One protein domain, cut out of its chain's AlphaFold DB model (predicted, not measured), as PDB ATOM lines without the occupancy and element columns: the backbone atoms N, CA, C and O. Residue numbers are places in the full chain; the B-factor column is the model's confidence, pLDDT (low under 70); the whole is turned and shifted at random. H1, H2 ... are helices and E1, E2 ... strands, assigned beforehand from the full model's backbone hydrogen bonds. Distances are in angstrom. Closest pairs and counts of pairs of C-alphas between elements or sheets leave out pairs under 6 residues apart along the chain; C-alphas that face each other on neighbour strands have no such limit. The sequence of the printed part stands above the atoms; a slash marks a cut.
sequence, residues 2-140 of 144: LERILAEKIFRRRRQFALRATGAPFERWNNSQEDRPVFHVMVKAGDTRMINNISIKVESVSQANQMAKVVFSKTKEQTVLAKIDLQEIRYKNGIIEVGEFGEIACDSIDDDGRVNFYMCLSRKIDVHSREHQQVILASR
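AT A GLANCE: This is residues 2 to 140 of the 144 residues of an uncharacterized protein of Candidatus Curtissbacteria bacterium RIFCSPLOWO2_01_FULL_41_18 (UniProt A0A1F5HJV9). Two strongly twisted sheets of five strands each stand face to face as a sandwich, with short H2 packed by its residues 130 to 136 on the E3 and E10 part of one sheet. At the other end of the printed part H1 sticks out, its residues 2 to 9 standing free of the body. The printed part has 139 residues, with two named helices and ten named strands in the order H1, E1 to E10, H2, and its class is mixed. Both sheets are antiparallel, E1-E5-E4-E3-E10 and E2-E9-E8-E7-E6. The whole is compact, with a radius of gyration of the C-alphas of 15.3 A and spans of 43 by 38 by 28 A.

HOW THE PARTS SIT: The first sheet holds E1, residues 14 to 20, E5, residues 67 to 74, E4, residues 54 to 62, E3, residues 48 to 51, and E10, residues 127 to 129. E1 and E10 are its edge strands. N 17 and O 70 of E1 and E5 are 3.0 A apart, within hydrogen-bond range, as are N 57 and O 71 of E4 and E5 at 2.8 A, N 49 and O 56 of E3 and E4 at 2.8 A, and N 50 and O 128 of E3 and E10 at 2.9 A. E3, E4 and E5 form a meander, each strand the antiparallel neighbour of the one before. The second sheet holds E2, residues 38 to 43, E9, residues 115 to 121, E8, residues 102 to 109, E7, residues 95 to 98, and E6, residues 89 to 92; E6 to E9 are a meander too. Within hydrogen-bond range are N 41 and O 117 of E2 and E9, 2.8 A, N 105 and O 118 of E8 and E9, 2.9 A, N 96 and O 104 of E7 and E8, 2.8 A, and N 90 and O 97 of E6 and E7, 2.8 A. The two sheets' best planes are 32 degrees apart. The closest C-alphas of E1 and E8 are those of Leu 19 and Cys 106, 6.0 A apart. H2, residues 130 to 138, is on the first sheet over E10 at a height of 9.2 A, and stands up from it at 53 degrees; its closest C-alphas to E3 are Arg 130 and Arg 49, 6.1 A. H1, residues 2 to 11, is on neither sheet. In H1 and H2 every O i to N i+4 pair is within hydrogen-bond range.

IN THESE COORDINATES: H1 begins at C-alpha 2, (-35.972, -4.695, -18.250), and is 14.0 A long. E4 measures 23.9 A, E5 23.4 A and E8 21.5 A. H2, 12.4 A long, ends at C-alpha 138, (-11.605, -34.655, -28.440).

THE WHOLE: The C-alphas farthest apart, of Leu 2 and Asn 31, are 49.9 A apart. The printed part has no cut. The links E1 to E2 and E5 to E6 are long. Mean pLDDT of the printed part is 78.6, with residues 2 to 12, 23 to 34, 77 to 79 and 129 to 140 under 70.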
ATOM      1  N   LEU A   2     -36.515  -3.413 -17.752       49.41
ATOM      2  CA  LEU A   2     -35.972  -4.695 -18.250       49.41
ATOM      3  C   LEU A   2     -35.176  -4.590 -19.566       49.41
ATOM      4  O   LEU A   2     -34.113  -5.192 -19.682       49.41
ATOM      5  N   GLU A   3     -35.640  -3.789 -20.527       41.94
ATOM      6  CA  GLU A   3     -34.962  -3.615 -21.824       41.94
ATOM      7  C   GLU A   3     -33.581  -2.962 -21.698       41.94
ATOM      8  O   GLU A   3     -32.654  -3.359 -22.396       41.94
ATOM      9  N   ARG A   4     -33.401  -2.033 -20.747       36.06
ATOM     10  CA  ARG A   4     -32.090  -1.437 -20.440       36.06
ATOM     11  C   ARG A   4     -31.123  -2.464 -19.852       36.06
ATOM     12  O   ARG A   4     -29.973  -2.494 -20.262       36.06
ATOM     13  N   ILE A   5     -31.589  -3.342 -18.959       47.34
ATOM     14  CA  ILE A   5     -30.760  -4.408 -18.368       47.34
ATOM     15  C   ILE A   5     -30.395  -5.464 -19.419       47.34
ATOM     16  O   ILE A   5     -29.278  -5.976 -19.411       47.34
ATOM     17  N   LEU A   6     -31.315  -5.799 -20.328       43.44
ATOM     18  CA  LEU A   6     -31.046  -6.705 -21.446       43.44
ATOM     19  C   LEU A   6     -30.061  -6.082 -22.432       43.44
ATOM     20  O   LEU A   6     -29.069  -6.727 -22.755       43.44
ATOM     21  N   ALA A   7     -30.272  -4.827 -22.834       47.12
ATOM     22  CA  ALA A   7     -29.339  -4.093 -23.678       47.12
ATOM     23  C   ALA A   7     -27.957  -4.008 -23.015       47.12
ATOM     24  O   ALA A   7     -26.981  -4.430 -23.621       47.12
ATOM     25  N   GLU A   8     -27.849  -3.597 -21.749       46.47
ATOM     26  CA  GLU A   8     -26.572  -3.554 -21.023       46.47
ATOM     27  C   GLU A   8     -25.922  -4.935 -20.873       46.47
ATOM     28  O   GLU A   8     -24.714  -5.064 -21.061       46.47
ATOM     29  N   LYS A   9     -26.684  -6.000 -20.584       50.25
ATOM     30  CA  LYS A   9     -26.148  -7.372 -20.542       50.25
ATOM     31  C   LYS A   9     -25.688  -7.853 -21.919       50.25
ATOM     32  O   LYS A   9     -24.706  -8.587 -21.985       50.25
ATOM     33  N   ILE A  10     -26.363  -7.462 -22.997       51.06
ATOM     34  CA  ILE A  10     -25.997  -7.793 -24.382       51.06
ATOM     35  C   ILE A  10     -24.746  -7.005 -24.802       51.06
ATOM     36  O   ILE A  10     -23.790  -7.609 -25.288       51.06
ATOM     37  N   PHE A  11     -24.687  -5.701 -24.514       51.16
ATOM     38  CA  PHE A  11     -23.520  -4.838 -24.744       51.16
ATOM     39  C   PHE A  11     -22.301  -5.266 -23.913       51.16
ATOM     40  O   PHE A  11     -21.171  -5.171 -24.379       51.16
ATOM     41  N   ARG A  12     -22.496  -5.817 -22.708       57.94
ATOM     42  CA  ARG A  12     -21.407  -6.394 -21.894       57.94
ATOM     43  C   ARG A  12     -20.939  -7.773 -22.369       57.94
ATOM     44  O   ARG A  12     -19.931  -8.265 -21.866       57.94
ATOM     45  N   ARG A  13     -21.659  -8.419 -23.293       72.06
ATOM     46  CA  ARG A  13     -21.334  -9.760 -23.818       72.06
ATOM     47  C   ARG A  13     -20.700  -9.741 -25.198       72.06
ATOM     48  O   ARG A  13     -20.099 -10.748 -25.571       72.06
ATOM     49  N   ARG A  14     -20.830  -8.632 -25.929       86.25
ATOM     50  CA  ARG A  14     -20.299  -8.484 -27.280       86.25
ATOM     51  C   ARG A  14     -19.695  -7.100 -27.490       86.25
ATOM     52  O   ARG A  14     -20.316  -6.100 -27.153       86.25
ATOM     53  N   ARG A  15     -18.523  -7.042 -28.121       89.06
ATOM     54  CA  ARG A  15     -17.934  -5.803 -28.647       89.06
ATOM     55  C   ARG A  15     -17.748  -5.907 -30.144       89.06
ATOM     56  O   ARG A  15     -17.542  -6.994 -30.670       89.06
ATOM     57  N   GLN A  16     -17.861  -4.782 -30.828       92.50
ATOM     58  CA  GLN A  16     -17.813  -4.740 -32.278       92.50
ATOM     59  C   GLN A  16     -16.923  -3.595 -32.727       92.50
ATOM     60  O   GLN A  16     -17.029  -2.489 -32.198       92.50
ATOM     61  N   PHE A  17     -16.094  -3.866 -33.726       92.88
ATOM     62  CA  PHE A  17     -15.174  -2.895 -34.297       92.88
ATOM     63  C   PHE A  17     -15.190  -2.987 -35.818       92.88
ATOM     64  O   PHE A  17     -15.470  -4.045 -36.385       92.88
ATOM     65  N   ALA A  18     -14.903  -1.867 -36.470       92.81
ATOM     66  CA  ALA A  18     -14.648  -1.821 -37.899       92.81
ATOM     67  C   ALA A  18     -13.148  -1.600 -38.094       92.81
ATOM     68  O   ALA A  18     -12.602  -0.608 -37.618       92.81
ATOM     69  N   LEU A  19     -12.498  -2.541 -38.765       91.12
ATOM     70  CA  LEU A  19     -11.080  -2.503 -39.074       91.12
ATOM     71  C   LEU A  19     -10.902  -2.163 -40.545       91.12
ATOM     72  O   LEU A  19     -11.504  -2.808 -41.400       91.12
ATOM     73  N   ARG A  20     -10.071  -1.169 -40.843       91.69
ATOM     74  CA  ARG A  20      -9.629  -0.881 -42.209       91.69
ATOM     75  C   ARG A  20      -8.313  -1.610 -42.459       91.69
ATOM     76  O   ARG A  20      -7.463  -1.609 -41.574       91.69
ATOM     77  N   ALA A  21      -8.167  -2.224 -43.630       89.00
ATOM     78  CA  ALA A  21      -6.899  -2.792 -44.057       89.00
ATOM     79  C   ALA A  21      -5.867  -1.672 -44.128       89.00
ATOM     80  O   ALA A  21      -6.112  -0.614 -44.715       89.00
ATOM     81  N   THR A  22      -4.748  -1.883 -43.458       81.25
ATOM     82  CA  THR A  22      -3.719  -0.855 -43.341       81.25
ATOM     83  C   THR A  22      -2.741  -0.915 -44.504       81.25
ATOM     84  O   THR A  22      -2.217   0.133 -44.872       81.25
ATOM     85  N   GLY A  23      -2.513  -2.095 -45.100       67.44
ATOM     86  CA  GLY A  23      -1.623  -2.326 -46.248       67.44
ATOM     87  C   GLY A  23      -0.145  -1.999 -46.001       67.44
ATOM     88  O   GLY A  23       0.714  -2.371 -46.794       67.44
ATOM     89  N   ALA A  24       0.160  -1.296 -44.910       59.38
ATOM     90  CA  ALA A  24       1.503  -1.017 -44.466       59.38
ATOM     91  C   ALA A  24       2.091  -2.313 -43.899       59.38
ATOM     92  O   ALA A  24       1.483  -2.885 -42.988       59.38
ATOM     93  N   PRO A  25       3.271  -2.756 -44.374       53.25
ATOM     94  CA  PRO A  25       3.995  -3.811 -43.693       53.25
ATOM     95  C   PRO A  25       4.209  -3.313 -42.264       53.25
ATOM     96  O   PRO A  25       4.796  -2.253 -42.035       53.25
ATOM     97  N   PHE A  26       3.618  -4.012 -41.297       56.34
ATOM     98  CA  PHE A  26       3.587  -3.612 -39.890       56.34
ATOM     99  C   PHE A  26       4.968  -3.851 -39.233       56.34
ATOM    100  O   PHE A  26       5.094  -4.434 -38.161       56.34
ATOM    101  N   GLU A  27       6.033  -3.371 -39.885       47.31
ATOM    102  CA  GLU A  27       7.449  -3.456 -39.505       47.31
ATOM    103  C   GLU A  27       7.741  -2.792 -38.152       47.31
ATOM    104  O   GLU A  27       8.793  -3.024 -37.561       47.31
ATOM    105  N   ARG A  28       6.799  -2.011 -37.604       50.25
ATOM    106  CA  ARG A  28       6.937  -1.393 -36.279       50.25
ATOM    107  C   ARG A  28       6.954  -2.384 -35.115       50.25
ATOM    108  O   ARG A  28       7.432  -2.000 -34.055       50.25
ATOM    109  N   TRP A  29       6.458  -3.612 -35.277       54.84
ATOM    110  CA  TRP A  29       6.392  -4.607 -34.189       54.84
ATOM    111  C   TRP A  29       7.289  -5.824 -34.414       54.84
ATOM    112  O   TRP A  29       7.080  -6.891 -33.837       54.84
ATOM    113  N   ASN A  30       8.313  -5.662 -35.250       49.09
ATOM    114  CA  ASN A  30       9.235  -6.730 -35.581       49.09
ATOM    115  C   ASN A  30      10.244  -6.984 -34.435       49.09
ATOM    116  O   ASN A  30      11.041  -6.118 -34.077       49.09
ATOM    117  N   ASN A  31      10.228  -8.222 -33.933       47.56
ATOM    118  CA  ASN A  31      11.347  -8.990 -33.363       47.56
ATOM    119  C   ASN A  31      11.889  -8.728 -31.947       47.56
ATOM    120  O   ASN A  31      12.797  -9.455 -31.551       47.56
ATOM    121  N   SER A  32      11.365  -7.796 -31.141       46.72
ATOM    122  CA  SER A  32      11.958  -7.529 -29.809       46.72
ATOM    123  C   SER A  32      11.199  -8.080 -28.593       46.72
ATOM    124  O   SER A  32      11.653  -7.865 -27.472       46.72
ATOM    125  N   GLN A  33      10.056  -8.753 -28.760       56.41
ATOM    126  CA  GLN A  33       9.287  -9.303 -27.633       56.41
ATOM    127  C   GLN A  33       9.196 -10.826 -27.747       56.41
ATOM    128  O   GLN A  33       8.257 -11.369 -28.324       56.41
ATOM    129  N   GLU A  34      10.206 -11.527 -27.215       60.53
ATOM    130  CA  GLU A  34      10.285 -13.001 -27.189       60.53
ATOM    131  C   GLU A  34       9.002 -13.675 -26.652       60.53
ATOM    132  O   GLU A  34       8.695 -14.830 -26.986       60.53
ATOM    133  N   ASP A  35       8.235 -12.956 -25.829       74.00
ATOM    134  CA  ASP A  35       7.011 -13.399 -25.171       74.00
ATOM    135  C   ASP A  35       5.726 -13.183 -25.991       74.00
ATOM    136  O   ASP A  35       4.680 -13.713 -25.597       74.00
ATOM    137  N   ARG A  36       5.787 -12.472 -27.127       79.94
ATOM    138  CA  ARG A  36       4.632 -12.160 -27.988       79.94
ATOM    139  C   ARG A  36       4.902 -12.528 -29.448       79.94
ATOM    140  O   ARG A  36       5.263 -11.664 -30.248       79.94
ATOM    141  N   PRO A  37       4.762 -13.813 -29.816       78.56
ATOM    142  CA  PRO A  37       4.889 -14.209 -31.204       78.56
ATOM    143  C   PRO A  37       3.869 -13.480 -32.076       78.56
ATOM    144  O   PRO A  37       2.716 -13.249 -31.702       78.56
ATOM    145  N   VAL A  38       4.322 -13.179 -33.282       80.94
ATOM    146  CA  VAL A  38       3.515 -12.600 -34.341       80.94
ATOM    147  C   VAL A  38       3.040 -13.720 -35.252       80.94
ATOM    148  O   VAL A  38       3.832 -14.561 -35.675       80.94
ATOM    149  N   PHE A  39       1.754 -13.725 -35.583       82.38
ATOM    150  CA  PHE A  39       1.198 -14.669 -36.541       82.38
ATOM    151  C   PHE A  39       0.059 -14.052 -37.353       82.38
ATOM    152  O   PHE A  39      -0.604 -13.096 -36.943       82.38
ATOM    153  N   HIS A  40      -0.159 -14.633 -38.529       86.38
ATOM    154  CA  HIS A  40      -1.188 -14.221 -39.471       86.38
ATOM    155  C   HIS A  40      -2.370 -15.183 -39.429       86.38
ATOM    156  O   HIS A  40      -2.206 -16.403 -39.467       86.38
ATOM    157  N   VAL A  41      -3.577 -14.628 -39.374       88.19
ATOM    158  CA  VAL A  41      -4.822 -15.388 -39.327       88.19
ATOM    159  C   VAL A  41      -5.722 -14.932 -40.463       88.19
ATOM    160  O   VAL A  41      -6.391 -13.903 -40.378       88.19
ATOM    161  N   MET A  42      -5.772 -15.744 -41.515       90.44
ATOM    162  CA  MET A  42      -6.690 -15.541 -42.632       90.44
ATOM    163  C   MET A  42      -8.098 -16.034 -42.282       90.44
ATOM    164  O   MET A  42      -8.277 -17.152 -41.776       90.44
ATOM    165  N   VAL A  43      -9.097 -15.199 -42.559       91.12
ATOM    166  CA  VAL A  43     -10.518 -15.460 -42.281       91.12
ATOM    167  C   VAL A  43     -11.425 -14.790 -43.307       91.12
ATOM    168  O   VAL A  43     -11.110 -13.722 -43.817       91.12
ATOM    169  N   LYS A  44     -12.584 -15.384 -43.580       92.81
ATOM    170  CA  LYS A  44     -13.652 -14.798 -44.404       92.81
ATOM    171  C   LYS A  44     -14.809 -14.293 -43.549       92.81
ATOM    172  O   LYS A  44     -14.923 -14.604 -42.365       92.81
ATOM    173  N   ALA A  45     -15.708 -13.523 -44.161       93.50
ATOM    174  CA  ALA A  45     -16.994 -13.211 -43.546       93.50
ATOM    175  C   ALA A  45     -17.726 -14.503 -43.134       93.50
ATOM    176  O   ALA A  45     -17.822 -15.449 -43.909       93.50
ATOM    177  N   GLY A  46     -18.242 -14.533 -41.906       90.62
ATOM    178  CA  GLY A  46     -18.854 -15.709 -41.291       90.62
ATOM    179  C   GLY A  46     -17.907 -16.499 -40.386       90.62
ATOM    180  O   GLY A  46     -18.379 -17.077 -39.400       90.62
ATOM    181  N   ASP A  47     -16.597 -16.453 -40.643       89.94
ATOM    182  CA  ASP A  47     -15.613 -17.223 -39.890       89.94
ATOM    183  C   ASP A  47     -15.506 -16.751 -38.445       89.94
ATOM    184  O   ASP A  47     -15.668 -15.573 -38.114       89.94
ATOM    185  N   THR A  48     -15.202 -17.706 -37.570       89.44
ATOM    186  CA  THR A  48     -14.945 -17.457 -36.156       89.44
ATOM    187  C   THR A  48     -13.606 -18.059 -35.750       89.44
ATOM    188  O   THR A  48     -13.305 -19.219 -36.050       89.44
ATOM    189  N   ARG A  49     -12.809 -17.267 -35.041       86.69
ATOM    190  CA  ARG A  49     -11.562 -17.676 -34.394       86.69
ATOM    191  C   ARG A  49     -11.720 -17.558 -32.890       86.69
ATOM    192  O   ARG A  49     -12.409 -16.664 -32.403       86.69
ATOM    193  N   MET A  50     -11.121 -18.489 -32.173       86.94
ATOM    194  CA  MET A  50     -11.158 -18.549 -30.720       86.94
ATOM    195  C   MET A  50      -9.816 -18.052 -30.201       86.94
ATOM    196  O   MET A  50      -8.777 -18.447 -30.723       86.94
ATOM    197  N   ILE A  51      -9.862 -17.162 -29.216       86.19
ATOM    198  CA  ILE A  51      -8.717 -16.589 -28.514       86.19
ATOM    199  C   ILE A  51      -8.986 -16.780 -27.023       86.19
ATOM    200  O   ILE A  51      -9.726 -15.998 -26.419       86.19
ATOM    201  N   ASN A  52      -8.449 -17.852 -26.438       86.50
ATOM    202  CA  ASN A  52      -8.828 -18.323 -25.100       86.50
ATOM    203  C   ASN A  52     -10.364 -18.277 -24.890       86.50
ATOM    204  O   ASN A  52     -11.139 -18.895 -25.616       86.50
ATOM    205  N   ASN A  53     -10.828 -17.502 -23.907       87.12
ATOM    206  CA  ASN A  53     -12.234 -17.381 -23.525       87.12
ATOM    207  C   ASN A  53     -13.020 -16.338 -24.350       87.12
ATOM    208  O   ASN A  53     -14.106 -15.914 -23.933       87.12
ATOM    209  N   ILE A  54     -12.473 -15.882 -25.480       89.38
ATOM    210  CA  ILE A  54     -13.080 -14.902 -26.383       89.38
ATOM    211  C   ILE A  54     -13.176 -15.493 -27.790       89.38
ATOM    212  O   ILE A  54     -12.271 -16.169 -28.261       89.38
ATOM    213  N   SER A  55     -14.270 -15.219 -28.492       90.50
ATOM    214  CA  SER A  55     -14.400 -15.499 -29.918       90.50
ATOM    215  C   SER A  55     -14.355 -14.210 -30.718       90.50
ATOM    216  O   SER A  55     -14.991 -13.225 -30.342       90.50
ATOM    217  N   ILE A  56     -13.634 -14.234 -31.835       92.31
ATOM    218  CA  ILE A  56     -13.635 -13.199 -32.864       92.31
ATOM    219  C   ILE A  56     -14.377 -13.743 -34.072       92.31
ATOM    220  O   ILE A  56     -13.924 -14.699 -34.696       92.31
ATOM    221  N   LYS A  57     -15.497 -13.121 -34.425       93.81
ATOM    222  CA  LYS A  57     -16.222 -13.396 -35.664       93.81
ATOM    223  C   LYS A  57     -16.036 -12.248 -36.646       93.81
ATOM    224  O   LYS A  57     -16.259 -11.093 -36.279       93.81
ATOM    225  N   VAL A  58     -15.701 -12.562 -37.894       94.06
ATOM    226  CA  VAL A  58     -15.810 -11.597 -38.994       94.06
ATOM    227  C   VAL A  58     -17.261 -11.588 -39.446       94.06
ATOM    228  O   VAL A  58     -17.782 -12.575 -39.953       94.06
ATOM    229  N   GLU A  59     -17.962 -10.493 -39.188       94.69
ATOM    230  CA  GLU A  59     -19.387 -10.373 -39.490       94.69
ATOM    231  C   GLU A  59     -19.621 -10.003 -40.953       94.69
ATOM    232  O   GLU A  59     -20.493 -10.575 -41.599       94.69
ATOM    233  N   SER A  60     -18.829  -9.069 -41.477       95.06
ATOM    234  CA  SER A  60     -18.889  -8.650 -42.873       95.06
ATOM    235  C   SER A  60     -17.543  -8.111 -43.341       95.06
ATOM    236  O   SER A  60     -16.725  -7.656 -42.538       95.06
ATOM    237  N   VAL A  61     -17.329  -8.156 -44.653       95.56
ATOM    238  CA  VAL A  61     -16.147  -7.618 -45.330       95.56
ATOM    239  C   VAL A  61     -16.623  -6.750 -46.491       95.56
ATOM    240  O   VAL A  61     -17.528  -7.130 -47.227       95.56
ATOM    241  N   SER A  62     -16.037  -5.566 -46.630       94.12
ATOM    242  CA  SER A  62     -16.235  -4.653 -47.750       94.12
ATOM    243  C   SER A  62     -14.908  -4.507 -48.477       94.12
ATOM    244  O   SER A  62     -14.027  -3.783 -48.022       94.12
ATOM    245  N   GLN A  63     -14.774  -5.191 -49.610       92.25
ATOM    246  CA  GLN A  63     -13.559  -5.149 -50.428       92.25
ATOM    247  C   GLN A  63     -13.356  -3.770 -51.058       92.25
ATOM    248  O   GLN A  63     -12.252  -3.239 -51.034       92.25
ATOM    249  N   ALA A  64     -14.446  -3.139 -51.513       91.31
ATOM    250  CA  ALA A  64     -14.422  -1.794 -52.087       91.31
ATOM    251  C   ALA A  64     -13.834  -0.745 -51.129       91.31
ATOM    252  O   ALA A  64     -13.109   0.147 -51.551       91.31
ATOM    253  N   ASN A  65     -14.127  -0.868 -49.831       90.44
ATOM    254  CA  ASN A  65     -13.630   0.055 -48.811       90.44
ATOM    255  C   ASN A  65     -12.426  -0.491 -48.041       90.44
ATOM    256  O   ASN A  65     -11.957   0.181 -47.122       90.44
ATOM    257  N   GLN A  66     -11.970  -1.704 -48.372       92.62
ATOM    258  CA  GLN A  66     -10.929  -2.419 -47.643       92.62
ATOM    259  C   GLN A  66     -11.215  -2.438 -46.131       92.62
ATOM    260  O   GLN A  66     -10.390  -2.046 -45.308       92.62
ATOM    261  N   MET A  67     -12.426  -2.857 -45.747       94.19
ATOM    262  CA  MET A  67     -12.873  -2.864 -44.351       94.19
ATOM    263  C   MET A  67     -13.494  -4.193 -43.925       94.19
ATOM    264  O   MET A  67     -14.254  -4.803 -44.667       94.19
ATOM    265  N   ALA A  68     -13.246  -4.589 -42.680       93.94
ATOM    266  CA  ALA A  68     -13.837  -5.752 -42.035       93.94
ATOM    267  C   ALA A  68     -14.563  -5.346 -40.748       93.94
ATOM    268  O   ALA A  68     -14.042  -4.598 -39.920       93.94
ATOM    269  N   LYS A  69     -15.773  -5.867 -40.555       95.50
ATOM    270  CA  LYS A  69     -16.534  -5.724 -39.315       95.50
ATOM    271  C   LYS A  69     -16.282  -6.950 -38.450       95.50
ATOM    272  O   LYS A  69     -16.639  -8.061 -38.835       95.50
ATOM    273  N   VAL A  70     -15.692  -6.751 -37.276       94.44
ATOM    274  CA  VAL A  70     -15.331  -7.829 -36.351       94.44
ATOM    275  C   VAL A  70     -16.098  -7.741 -35.051       94.44
ATOM    276  O   VAL A  70     -16.480  -6.665 -34.585       94.44
ATOM    277  N   VAL A  71     -16.322  -8.905 -34.465       94.12
ATOM    278  CA  VAL A  71     -17.183  -9.099 -33.311       94.12
ATOM    279  C   VAL A  71     -16.479  -9.965 -32.291       94.12
ATOM    280  O   VAL A  71     -16.175 -11.117 -32.572       94.12
ATOM    281  N   PHE A  72     -16.317  -9.438 -31.087       93.00
ATOM    282  CA  PHE A  72     -15.744 -10.128 -29.944       93.00
ATOM    283  C   PHE A  72     -16.857 -10.557 -29.001       93.00
ATOM    284  O   PHE A  72     -17.706  -9.734 -28.664       93.00
ATOM    285  N   SER A  73     -16.876 -11.814 -28.565       91.94
ATOM    286  CA  SER A  73     -17.845 -12.317 -27.580       91.94
ATOM    287  C   SER A  73     -17.180 -13.242 -26.566       91.94
ATOM    288  O   SER A  73     -16.227 -13.934 -26.903       91.94
ATOM    289  N   LYS A  74     -17.691 -13.293 -25.329       87.94
ATOM    290  CA  LYS A  74     -17.226 -14.292 -24.349       87.94
ATOM    291  C   LYS A  74     -17.680 -15.693 -24.751       87.94
ATOM    292  O   LYS A  74     -18.836 -15.892 -25.129       87.94
ATOM    293  N   THR A  75     -16.786 -16.660 -24.619       82.62
ATOM    294  CA  THR A  75     -17.071 -18.079 -24.837       82.62
ATOM    295  C   THR A  75     -17.422 -18.728 -23.496       82.62
ATOM    296  O   THR A  75     -17.214 -18.149 -22.428       82.62
ATOM    297  N   LYS A  76     -18.029 -19.920 -23.527       75.31
ATOM    298  CA  LYS A  76     -18.372 -20.674 -22.306       75.31
ATOM    299  C   LYS A  76     -17.178 -21.449 -21.729       75.31
ATOM    300  O   LYS A  76     -17.355 -22.204 -20.777       75.31
ATOM    301  N   GLU A  77     -15.991 -21.298 -22.307       67.56
ATOM    302  CA  GLU A  77     -14.822 -22.096 -21.952       67.56
ATOM    303  C   GLU A  77     -14.225 -21.625 -20.630       67.56
ATOM    304  O   GLU A  77     -13.935 -20.445 -20.431       67.56
ATOM    305  N   GLN A  78     -14.088 -22.565 -19.696       55.31
ATOM    306  CA  GLN A  78     -13.642 -22.275 -18.335       55.31
ATOM    307  C   GLN A  78     -12.153 -22.563 -18.120       55.31
ATOM    308  O   GLN A  78     -11.555 -21.946 -17.237       55.31
ATOM    309  N   THR A  79     -11.557 -23.433 -18.941       64.62
ATOM    310  CA  THR A  79     -10.180 -23.922 -18.784       64.62
ATOM    311  C   THR A  79      -9.275 -23.308 -19.850       64.62
ATOM    312  O   THR A  79      -9.065 -23.892 -20.910       64.62
ATOM    313  N   VAL A  80      -8.768 -22.109 -19.570       70.81
ATOM    314  CA  VAL A  80      -7.826 -21.374 -20.430       70.81
ATOM    315  C   VAL A  80      -6.655 -20.871 -19.589       70.81
ATOM    316  O   VAL A  80      -6.825 -20.632 -18.393       70.81
ATOM    317  N   LEU A  81      -5.481 -20.705 -20.204       70.06
ATOM    318  CA  LEU A  81      -4.255 -20.267 -19.520       70.06
ATOM    319  C   LEU A  81      -4.377 -18.851 -18.932       70.06
ATOM    320  O   LEU A  81      -3.869 -18.583 -17.846       70.06
ATOM    321  N   ALA A  82      -5.086 -17.959 -19.626       80.12
ATOM    322  CA  ALA A  82      -5.404 -16.616 -19.156       80.12
ATOM    323  C   ALA A  82      -6.812 -16.207 -19.601       80.12
ATOM    324  O   ALA A  82      -7.226 -16.489 -20.728       80.12
ATOM    325  N   LYS A  83      -7.556 -15.537 -18.713       84.31
ATOM    326  CA  LYS A  83      -8.897 -15.030 -19.017       84.31
ATOM    327  C   LYS A  83      -8.814 -13.573 -19.450       84.31
ATOM    328  O   LYS A  83      -8.435 -12.726 -18.655       84.31
ATOM    329  N   ILE A  84      -9.235 -13.303 -20.677       87.12
ATOM    330  CA  ILE A  84      -9.385 -11.955 -21.222       87.12
ATOM    331  C   ILE A  84     -10.760 -11.428 -20.810       87.12
ATOM    332  O   ILE A  84     -11.783 -12.084 -21.074       87.12
ATOM    333  N   ASP A  85     -10.824 -10.249 -20.185       88.50
ATOM    334  CA  ASP A  85     -12.110  -9.581 -20.009       88.50
ATOM    335  C   ASP A  85     -12.495  -8.819 -21.281       88.50
ATOM    336  O   ASP A  85     -11.712  -8.102 -21.894       88.50
ATOM    337  N   LEU A  86     -13.759  -8.927 -21.677       88.88
ATOM    338  CA  LEU A  86     -14.255  -8.291 -22.892       88.88
ATOM    339  C   LEU A  86     -14.148  -6.752 -22.817       88.88
ATOM    340  O   LEU A  86     -14.035  -6.086 -23.844       88.88
ATOM    341  N   GLN A  87     -14.166  -6.176 -21.612       89.00
ATOM    342  CA  GLN A  87     -13.996  -4.732 -21.397       89.00
ATOM    343  C   GLN A  87     -12.573  -4.235 -21.700       89.00
ATOM    344  O   GLN A  87     -12.385  -3.059 -22.026       89.00
ATOM    345  N   GLU A  88     -11.587  -5.127 -21.664       90.38
ATOM    346  CA  GLU A  88     -10.185  -4.823 -21.958       90.38
ATOM    347  C   GLU A  88      -9.904  -4.762 -23.462       90.38
ATOM    348  O   GLU A  88      -8.883  -4.217 -23.870       90.38
ATOM    349  N   ILE A  89     -10.830  -5.249 -24.294       91.88
ATOM    350  CA  ILE A  89     -10.681  -5.233 -25.750       91.88
ATOM    351  C   ILE A  89     -11.026  -3.852 -26.291       91.88
ATOM    352  O   ILE A  89     -12.202  -3.507 -26.360       91.88
ATOM    353  N   ARG A  90     -10.051  -3.038 -26.680       92.12
ATOM    354  CA  ARG A  90     -10.262  -1.637 -27.083       92.12
ATOM    355  C   ARG A  90      -9.805  -1.409 -28.511       92.12
ATOM    356  O   ARG A  90      -8.947  -2.119 -29.002       92.12
ATOM    357  N   TYR A  91     -10.380  -0.414 -29.176       89.69
ATOM    358  CA  TYR A  91      -9.923   0.014 -30.495       89.69
ATOM    359  C   TYR A  91      -9.190   1.343 -30.376       89.69
ATOM    360  O   TYR A  91      -9.734   2.295 -29.809       89.69
ATOM    361  N   LYS A  92      -7.978   1.409 -30.920       85.50
ATOM    362  CA  LYS A  92      -7.121   2.590 -30.895       85.50
ATOM    363  C   LYS A  92      -6.274   2.625 -32.162       85.50
ATOM    364  O   LYS A  92      -5.576   1.670 -32.470       85.50
ATOM    365  N   ASN A  93      -6.333   3.732 -32.901       83.31
ATOM    366  CA  ASN A  93      -5.473   3.990 -34.066       83.31
ATOM    367  C   ASN A  93      -5.431   2.858 -35.119       83.31
ATOM    368  O   ASN A  93      -4.367   2.556 -35.647       83.31
ATOM    369  N   GLY A  94      -6.567   2.222 -35.431       83.44
ATOM    370  CA  GLY A  94      -6.608   1.132 -36.424       83.44
ATOM    371  C   GLY A  94      -6.323  -0.262 -35.863       83.44
ATOM    372  O   GLY A  94      -6.422  -1.240 -36.599       83.44
ATOM    373  N   ILE A  95      -6.023  -0.360 -34.569       88.06
ATOM    374  CA  ILE A  95      -5.616  -1.585 -33.884       88.06
ATOM    375  C   ILE A  95      -6.647  -1.924 -32.812       88.06
ATOM    376  O   ILE A  95      -7.233  -1.040 -32.182       88.06
ATOM    377  N   ILE A  96      -6.875  -3.215 -32.603       92.19
ATOM    378  CA  ILE A  96      -7.611  -3.731 -31.457       92.19
ATOM    379  C   ILE A  96      -6.609  -4.197 -30.405       92.19
ATOM    380  O   ILE A  96      -5.927  -5.197 -30.595       92.19
ATOM    381  N   GLU A  97      -6.543  -3.476 -29.295       91.31
ATOM    382  CA  GLU A  97      -5.809  -3.864 -28.092       91.31
ATOM    383  C   GLU A  97      -6.624  -4.928 -27.341       91.31
ATOM    384  O   GLU A  97      -7.822  -4.753 -27.117       91.31
ATOM    385  N   VAL A  98      -5.992  -6.027 -26.940       89.94
ATOM    386  CA  VAL A  98      -6.576  -7.140 -26.177       89.94
ATOM    387  C   VAL A  98      -5.987  -7.113 -24.765       89.94
ATOM    388  O   VAL A  98      -5.166  -7.949 -24.395       89.94
ATOM    389  N   GLY A  99      -6.387  -6.112 -23.975       87.50
ATOM    390  CA  GLY A  99      -5.858  -5.899 -22.626       87.50
ATOM    391  C   GLY A  99      -4.332  -5.815 -22.591       87.50
ATOM    392  O   GLY A  99      -3.713  -5.192 -23.448       87.50
ATOM    393  N   GLU A 100      -3.719  -6.464 -21.603       87.62
ATOM    394  CA  GLU A 100      -2.259  -6.592 -21.521       87.62
ATOM    395  C   GLU A 100      -1.686  -7.664 -22.463       87.62
ATOM    396  O   GLU A 100      -0.468  -7.764 -22.624       87.62
ATOM    397  N   PHE A 101      -2.550  -8.478 -23.073       88.31
ATOM    398  CA  PHE A 101      -2.160  -9.721 -23.726       88.31
ATOM    399  C   PHE A 101      -1.665  -9.542 -25.151       88.31
ATOM    400  O   PHE A 101      -0.985 -10.434 -25.649       88.31
ATOM    401  N   GLY A 102      -1.988  -8.434 -25.808       88.31
ATOM    402  CA  GLY A 102      -1.511  -8.175 -27.157       88.31
ATOM    403  C   GLY A 102      -2.505  -7.414 -28.004       88.31
ATOM    404  O   GLY A 102      -3.391  -6.736 -27.489       88.31
ATOM    405  N   GLU A 103      -2.330  -7.500 -29.313       90.50
ATOM    406  CA  GLU A 103      -2.946  -6.594 -30.270       90.50
ATOM    407  C   GLU A 103      -3.295  -7.306 -31.586       90.50
ATOM    408  O   GLU A 103      -2.660  -8.284 -31.988       90.50
ATOM    409  N   ILE A 104      -4.331  -6.803 -32.258       90.75
ATOM    410  CA  ILE A 104      -4.875  -7.346 -33.504       90.75
ATOM    411  C   ILE A 104      -5.081  -6.208 -34.503       90.75
ATOM    412  O   ILE A 104      -5.737  -5.213 -34.193       90.75
ATOM    413  N   ALA A 105      -4.583  -6.375 -35.722       90.88
ATOM    414  CA  ALA A 105      -4.748  -5.420 -36.811       90.88
ATOM    415  C   ALA A 105      -5.235  -6.111 -38.090       90.88
ATOM    416  O   ALA A 105      -5.027  -7.307 -38.295       90.88
ATOM    417  N   CYS A 106      -5.900  -5.347 -38.957       92.25
ATOM    418  CA  CYS A 106      -6.213  -5.779 -40.316       92.25
ATOM    419  C   CYS A 106      -5.047  -5.377 -41.223       92.25
ATOM    420  O   CYS A 106      -4.840  -4.189 -41.491       92.25
ATOM    421  N   ASP A 107      -4.275  -6.369 -41.650       90.50
ATOM    422  CA  ASP A 107      -3.151  -6.172 -42.557       90.50
ATOM    423  C   ASP A 107      -3.682  -5.857 -43.961       90.50
ATOM    424  O   ASP A 107      -3.585  -4.726 -44.442       90.50
ATOM    425  N   SER A 108      -4.365  -6.830 -44.560       92.38
ATOM    426  CA  SER A 108      -4.864  -6.775 -45.933       92.38
ATOM    427  C   SER A 108      -6.232  -7.452 -46.064       92.38
ATOM    428  O   SER A 108      -6.617  -8.286 -45.238       92.38
ATOM    429  N   ILE A 109      -6.990  -7.069 -47.097       94.19
ATOM    430  CA  ILE A 109      -8.192  -7.780 -47.544       94.19
ATOM    431  C   ILE A 109      -8.005  -8.111 -49.019       94.19
ATOM    432  O   ILE A 109      -7.830  -7.206 -49.833       94.19
ATOM    433  N   ASP A 110      -8.038  -9.398 -49.352       92.75
ATOM    434  CA  ASP A 110      -7.820  -9.856 -50.721       92.75
ATOM    435  C   ASP A 110      -9.077  -9.739 -51.608       92.75
ATOM    436  O   ASP A 110     -10.196  -9.428 -51.163       92.75
ATOM    437  N   ASP A 111      -8.887 -10.024 -52.895       90.56
ATOM    438  CA  ASP A 111      -9.942 -10.010 -53.914       90.56
ATOM    439  C   ASP A 111     -10.984 -11.133 -53.723       90.56
ATOM    440  O   ASP A 111     -12.076 -11.073 -54.290       90.56
ATOM    441  N   ASP A 112     -10.713 -12.100 -52.843       90.25
ATOM    442  CA  ASP A 112     -11.637 -13.155 -52.405       90.25
ATOM    443  C   ASP A 112     -12.448 -12.764 -51.150       90.25
ATOM    444  O   ASP A 112     -13.267 -13.554 -50.652       90.25
ATOM    445  N   GLY A 113     -12.191 -11.581 -50.583       89.38
ATOM    446  CA  GLY A 113     -12.815 -11.088 -49.358       89.38
ATOM    447  C   GLY A 113     -12.286 -11.760 -48.091       89.38
ATOM    448  O   GLY A 113     -12.957 -11.733 -47.052       89.38
ATOM    449  N   ARG A 114     -11.105 -12.384 -48.153       92.94
ATOM    450  CA  ARG A 114     -10.374 -12.862 -46.978       92.94
ATOM    451  C   ARG A 114      -9.677 -11.686 -46.331       92.94
ATOM    452  O   ARG A 114      -8.958 -10.928 -46.968       92.94
ATOM    453  N   VAL A 115      -9.875 -11.575 -45.032       93.31
ATOM    454  CA  VAL A 115      -9.165 -10.648 -44.171       93.31
ATOM    455  C   VAL A 115      -7.927 -11.359 -43.647       93.31
ATOM    456  O   VAL A 115      -8.037 -12.431 -43.047       93.31
ATOM    457  N   ASN A 116      -6.760 -10.760 -43.851       91.88
ATOM    458  CA  ASN A 116      -5.537 -11.163 -43.183       91.88
ATOM    459  C   ASN A 116      -5.433 -10.394 -41.864       91.88
ATOM    460  O   ASN A 116      -5.111  -9.203 -41.849       91.88
ATOM    461  N   PHE A 117      -5.740 -11.051 -40.746       91.12
ATOM    462  CA  PHE A 117      -5.450 -10.465 -39.446       91.12
ATOM    463  C   PHE A 117      -4.003 -10.705 -39.073       91.12
ATOM    464  O   PHE A 117      -3.527 -11.836 -39.061       91.12
ATOM    465  N   TYR A 118      -3.347  -9.628 -38.687       88.44
ATOM    466  CA  TYR A 118      -2.093  -9.675 -37.972       88.44
ATOM    467  C   TYR A 118      -2.401  -9.729 -36.474       88.44
ATOM    468  O   TYR A 118      -3.149  -8.887 -35.967       88.44
ATOM    469  N   MET A 119      -1.856 -10.717 -35.768       88.62
ATOM    470  CA  MET A 119      -2.037 -10.881 -34.327       88.62
ATOM    471  C   MET A 119      -0.673 -10.976 -33.646       88.62
ATOM    472  O   MET A 119       0.145 -11.825 -33.995       88.62
ATOM    473  N   CYS A 120      -0.446 -10.112 -32.661       87.38
ATOM    474  CA  CYS A 120       0.712 -10.153 -31.776       87.38
ATOM    475  C   CYS A 120       0.188 -10.397 -30.366       87.38
ATOM    476  O   CYS A 120      -0.321  -9.475 -29.731       87.38
ATOM    477  N   LEU A 121       0.225 -11.646 -29.906       86.44
ATOM    478  CA  LEU A 121      -0.369 -12.051 -28.632       86.44
ATOM    479  C   LEU A 121       0.667 -12.754 -27.762       86.44
ATOM    480  O   LEU A 121       1.525 -13.478 -28.258       86.44
ATOM    481  N   SER A 122       0.561 -12.569 -26.450       86.44
ATOM    482  CA  SER A 122       1.360 -13.273 -25.450       86.44
ATOM    483  C   SER A 122       1.211 -14.784 -25.596       86.44
ATOM    484  O   SER A 122       0.109 -15.277 -25.821       86.44
ATOM    485  N   ARG A 123       2.281 -15.544 -25.333       82.94
ATOM    486  CA  ARG A 123       2.249 -17.024 -25.289       82.94
ATOM    487  C   ARG A 123       1.265 -17.619 -24.270       82.94
ATOM    488  O   ARG A 123       1.037 -18.821 -24.271       82.94
ATOM    489  N   LYS A 124       0.694 -16.801 -23.379       82.81
ATOM    490  CA  LYS A 124      -0.403 -17.191 -22.472       82.81
ATOM    491  C   LYS A 124      -1.769 -17.239 -23.175       82.81
ATOM    492  O   LYS A 124      -2.769 -17.599 -22.549       82.81
ATOM    493  N   ILE A 125      -1.830 -16.806 -24.431       81.19
ATOM    494  CA  ILE A 125      -3.033 -16.759 -25.247       81.19
ATOM    495  C   ILE A 125      -2.928 -17.776 -26.372       81.19
ATOM    496  O   ILE A 125      -2.085 -17.658 -27.257       81.19
ATOM    497  N   ASP A 126      -3.854 -18.722 -26.359       77.19
ATOM    498  CA  ASP A 126      -4.014 -19.693 -27.423       77.19
ATOM    499  C   ASP A 126      -5.003 -19.168 -28.467       77.19
ATOM    500  O   ASP A 126      -6.102 -18.703 -28.136       77.19
ATOM    501  N   VAL A 127      -4.619 -19.269 -29.743       74.50
ATOM    502  CA  VAL A 127      -5.477 -18.933 -30.885       74.50
ATOM    503  C   VAL A 127      -5.716 -20.165 -31.738       74.50
ATOM    504  O   VAL A 127      -4.785 -20.759 -32.277       74.50
ATOM    505  N   HIS A 128      -6.985 -20.526 -31.912       71.62
ATOM    506  CA  HIS A 128      -7.378 -21.700 -32.687       71.62
ATOM    507  C   HIS A 128      -8.578 -21.407 -33.590       71.62
ATOM    508  O   HIS A 128      -9.429 -20.555 -33.303       71.62
ATOM    509  N   SER A 129      -8.689 -22.148 -34.697       58.78
ATOM    510  CA  SER A 129      -9.982 -22.271 -35.368       58.78
ATOM    511  C   SER A 129     -10.923 -23.088 -34.481       58.78
ATOM    512  O   SER A 129     -10.492 -23.993 -33.764       58.78
ATOM    513  N   ARG A 130     -12.224 -22.785 -34.530       54.88
ATOM    514  CA  ARG A 130     -13.230 -23.527 -33.755       54.88
ATOM    515  C   ARG A 130     -13.175 -25.040 -34.024       54.88
ATOM    516  O   ARG A 130     -13.352 -25.831 -33.106       54.88
ATOM    517  N   GLU A 131     -12.908 -25.427 -35.268       54.38
ATOM    518  CA  GLU A 131     -12.785 -26.826 -35.703       54.38
ATOM    519  C   GLU A 131     -11.536 -27.497 -35.120       54.38
ATOM    520  O   GLU A 131     -11.621 -28.590 -34.568       54.38
ATOM    521  N   HIS A 132     -10.386 -26.816 -35.147       56.50
ATOM    522  CA  HIS A 132      -9.143 -27.344 -34.585       56.50
ATOM    523  C   HIS A 132      -9.240 -27.504 -33.060       56.50
ATOM    524  O   HIS A 132      -8.730 -28.464 -32.490       56.50
ATOM    525  N   GLN A 133      -9.968 -26.611 -32.389       53.88
ATOM    526  CA  GLN A 133     -10.216 -26.724 -30.957       53.88
ATOM    527  C   GLN A 133     -11.096 -27.929 -30.599       53.88
ATOM    528  O   GLN A 133     -10.828 -28.600 -29.606       53.88
ATOM    529  N   GLN A 134     -12.112 -28.247 -31.408       55.31
ATOM    530  CA  GLN A 134     -12.917 -29.457 -31.206       55.31
ATOM    531  C   GLN A 134     -12.066 -30.723 -31.332       55.31
ATOM    532  O   GLN A 134     -12.230 -31.639 -30.530       55.31
ATOM    533  N   VAL A 135     -11.114 -30.741 -32.268       57.44
ATOM    534  CA  VAL A 135     -10.148 -31.839 -32.407       57.44
ATOM    535  C   VAL A 135      -9.226 -31.925 -31.185       57.44
ATOM    536  O   VAL A 135      -9.080 -33.009 -30.625       57.44
ATOM    537  N   ILE A 136      -8.664 -30.809 -30.703       57.91
ATOM    538  CA  ILE A 136      -7.829 -30.790 -29.484       57.91
ATOM    539  C   ILE A 136      -8.616 -31.291 -28.267       57.91
ATOM    540  O   ILE A 136      -8.112 -32.112 -27.504       57.91
ATOM    541  N   LEU A 137      -9.850 -30.818 -28.077       56.69
ATOM    542  CA  LEU A 137     -10.695 -31.220 -26.952       56.69
ATOM    543  C   LEU A 137     -11.081 -32.703 -27.024       56.69
ATOM    544  O   LEU A 137     -11.095 -33.361 -25.988       56.69
ATOM    545  N   ALA A 138     -11.333 -33.234 -28.222       56.25
ATOM    546  CA  ALA A 138     -11.605 -34.655 -28.440       56.25
ATOM    547  C   ALA A 138     -10.357 -35.548 -28.293       56.25
ATOM    548  O   ALA A 138     -10.490 -36.738 -28.030       56.25
ATOM    549  N   SER A 139      -9.155 -34.982 -28.445       53.66
ATOM    550  CA  SER A 139      -7.878 -35.709 -28.357       53.66
ATOM    551  C   SER A 139      -7.273 -35.720 -26.950       53.66
ATOM    552  O   SER A 139      -6.231 -36.339 -26.735       53.66
ATOM    553  N   ARG A 140      -7.882 -35.025 -25.978       50.53
ATOM    554  CA  ARG A 140      -7.414 -35.075 -24.589       50.53
ATOM    555  C   ARG A 140      -7.779 -36.434 -23.984       50.53
ATOM    556  O   ARG A 140      -8.948 -36.812 -24.059       50.53
TER     557      ARG A 140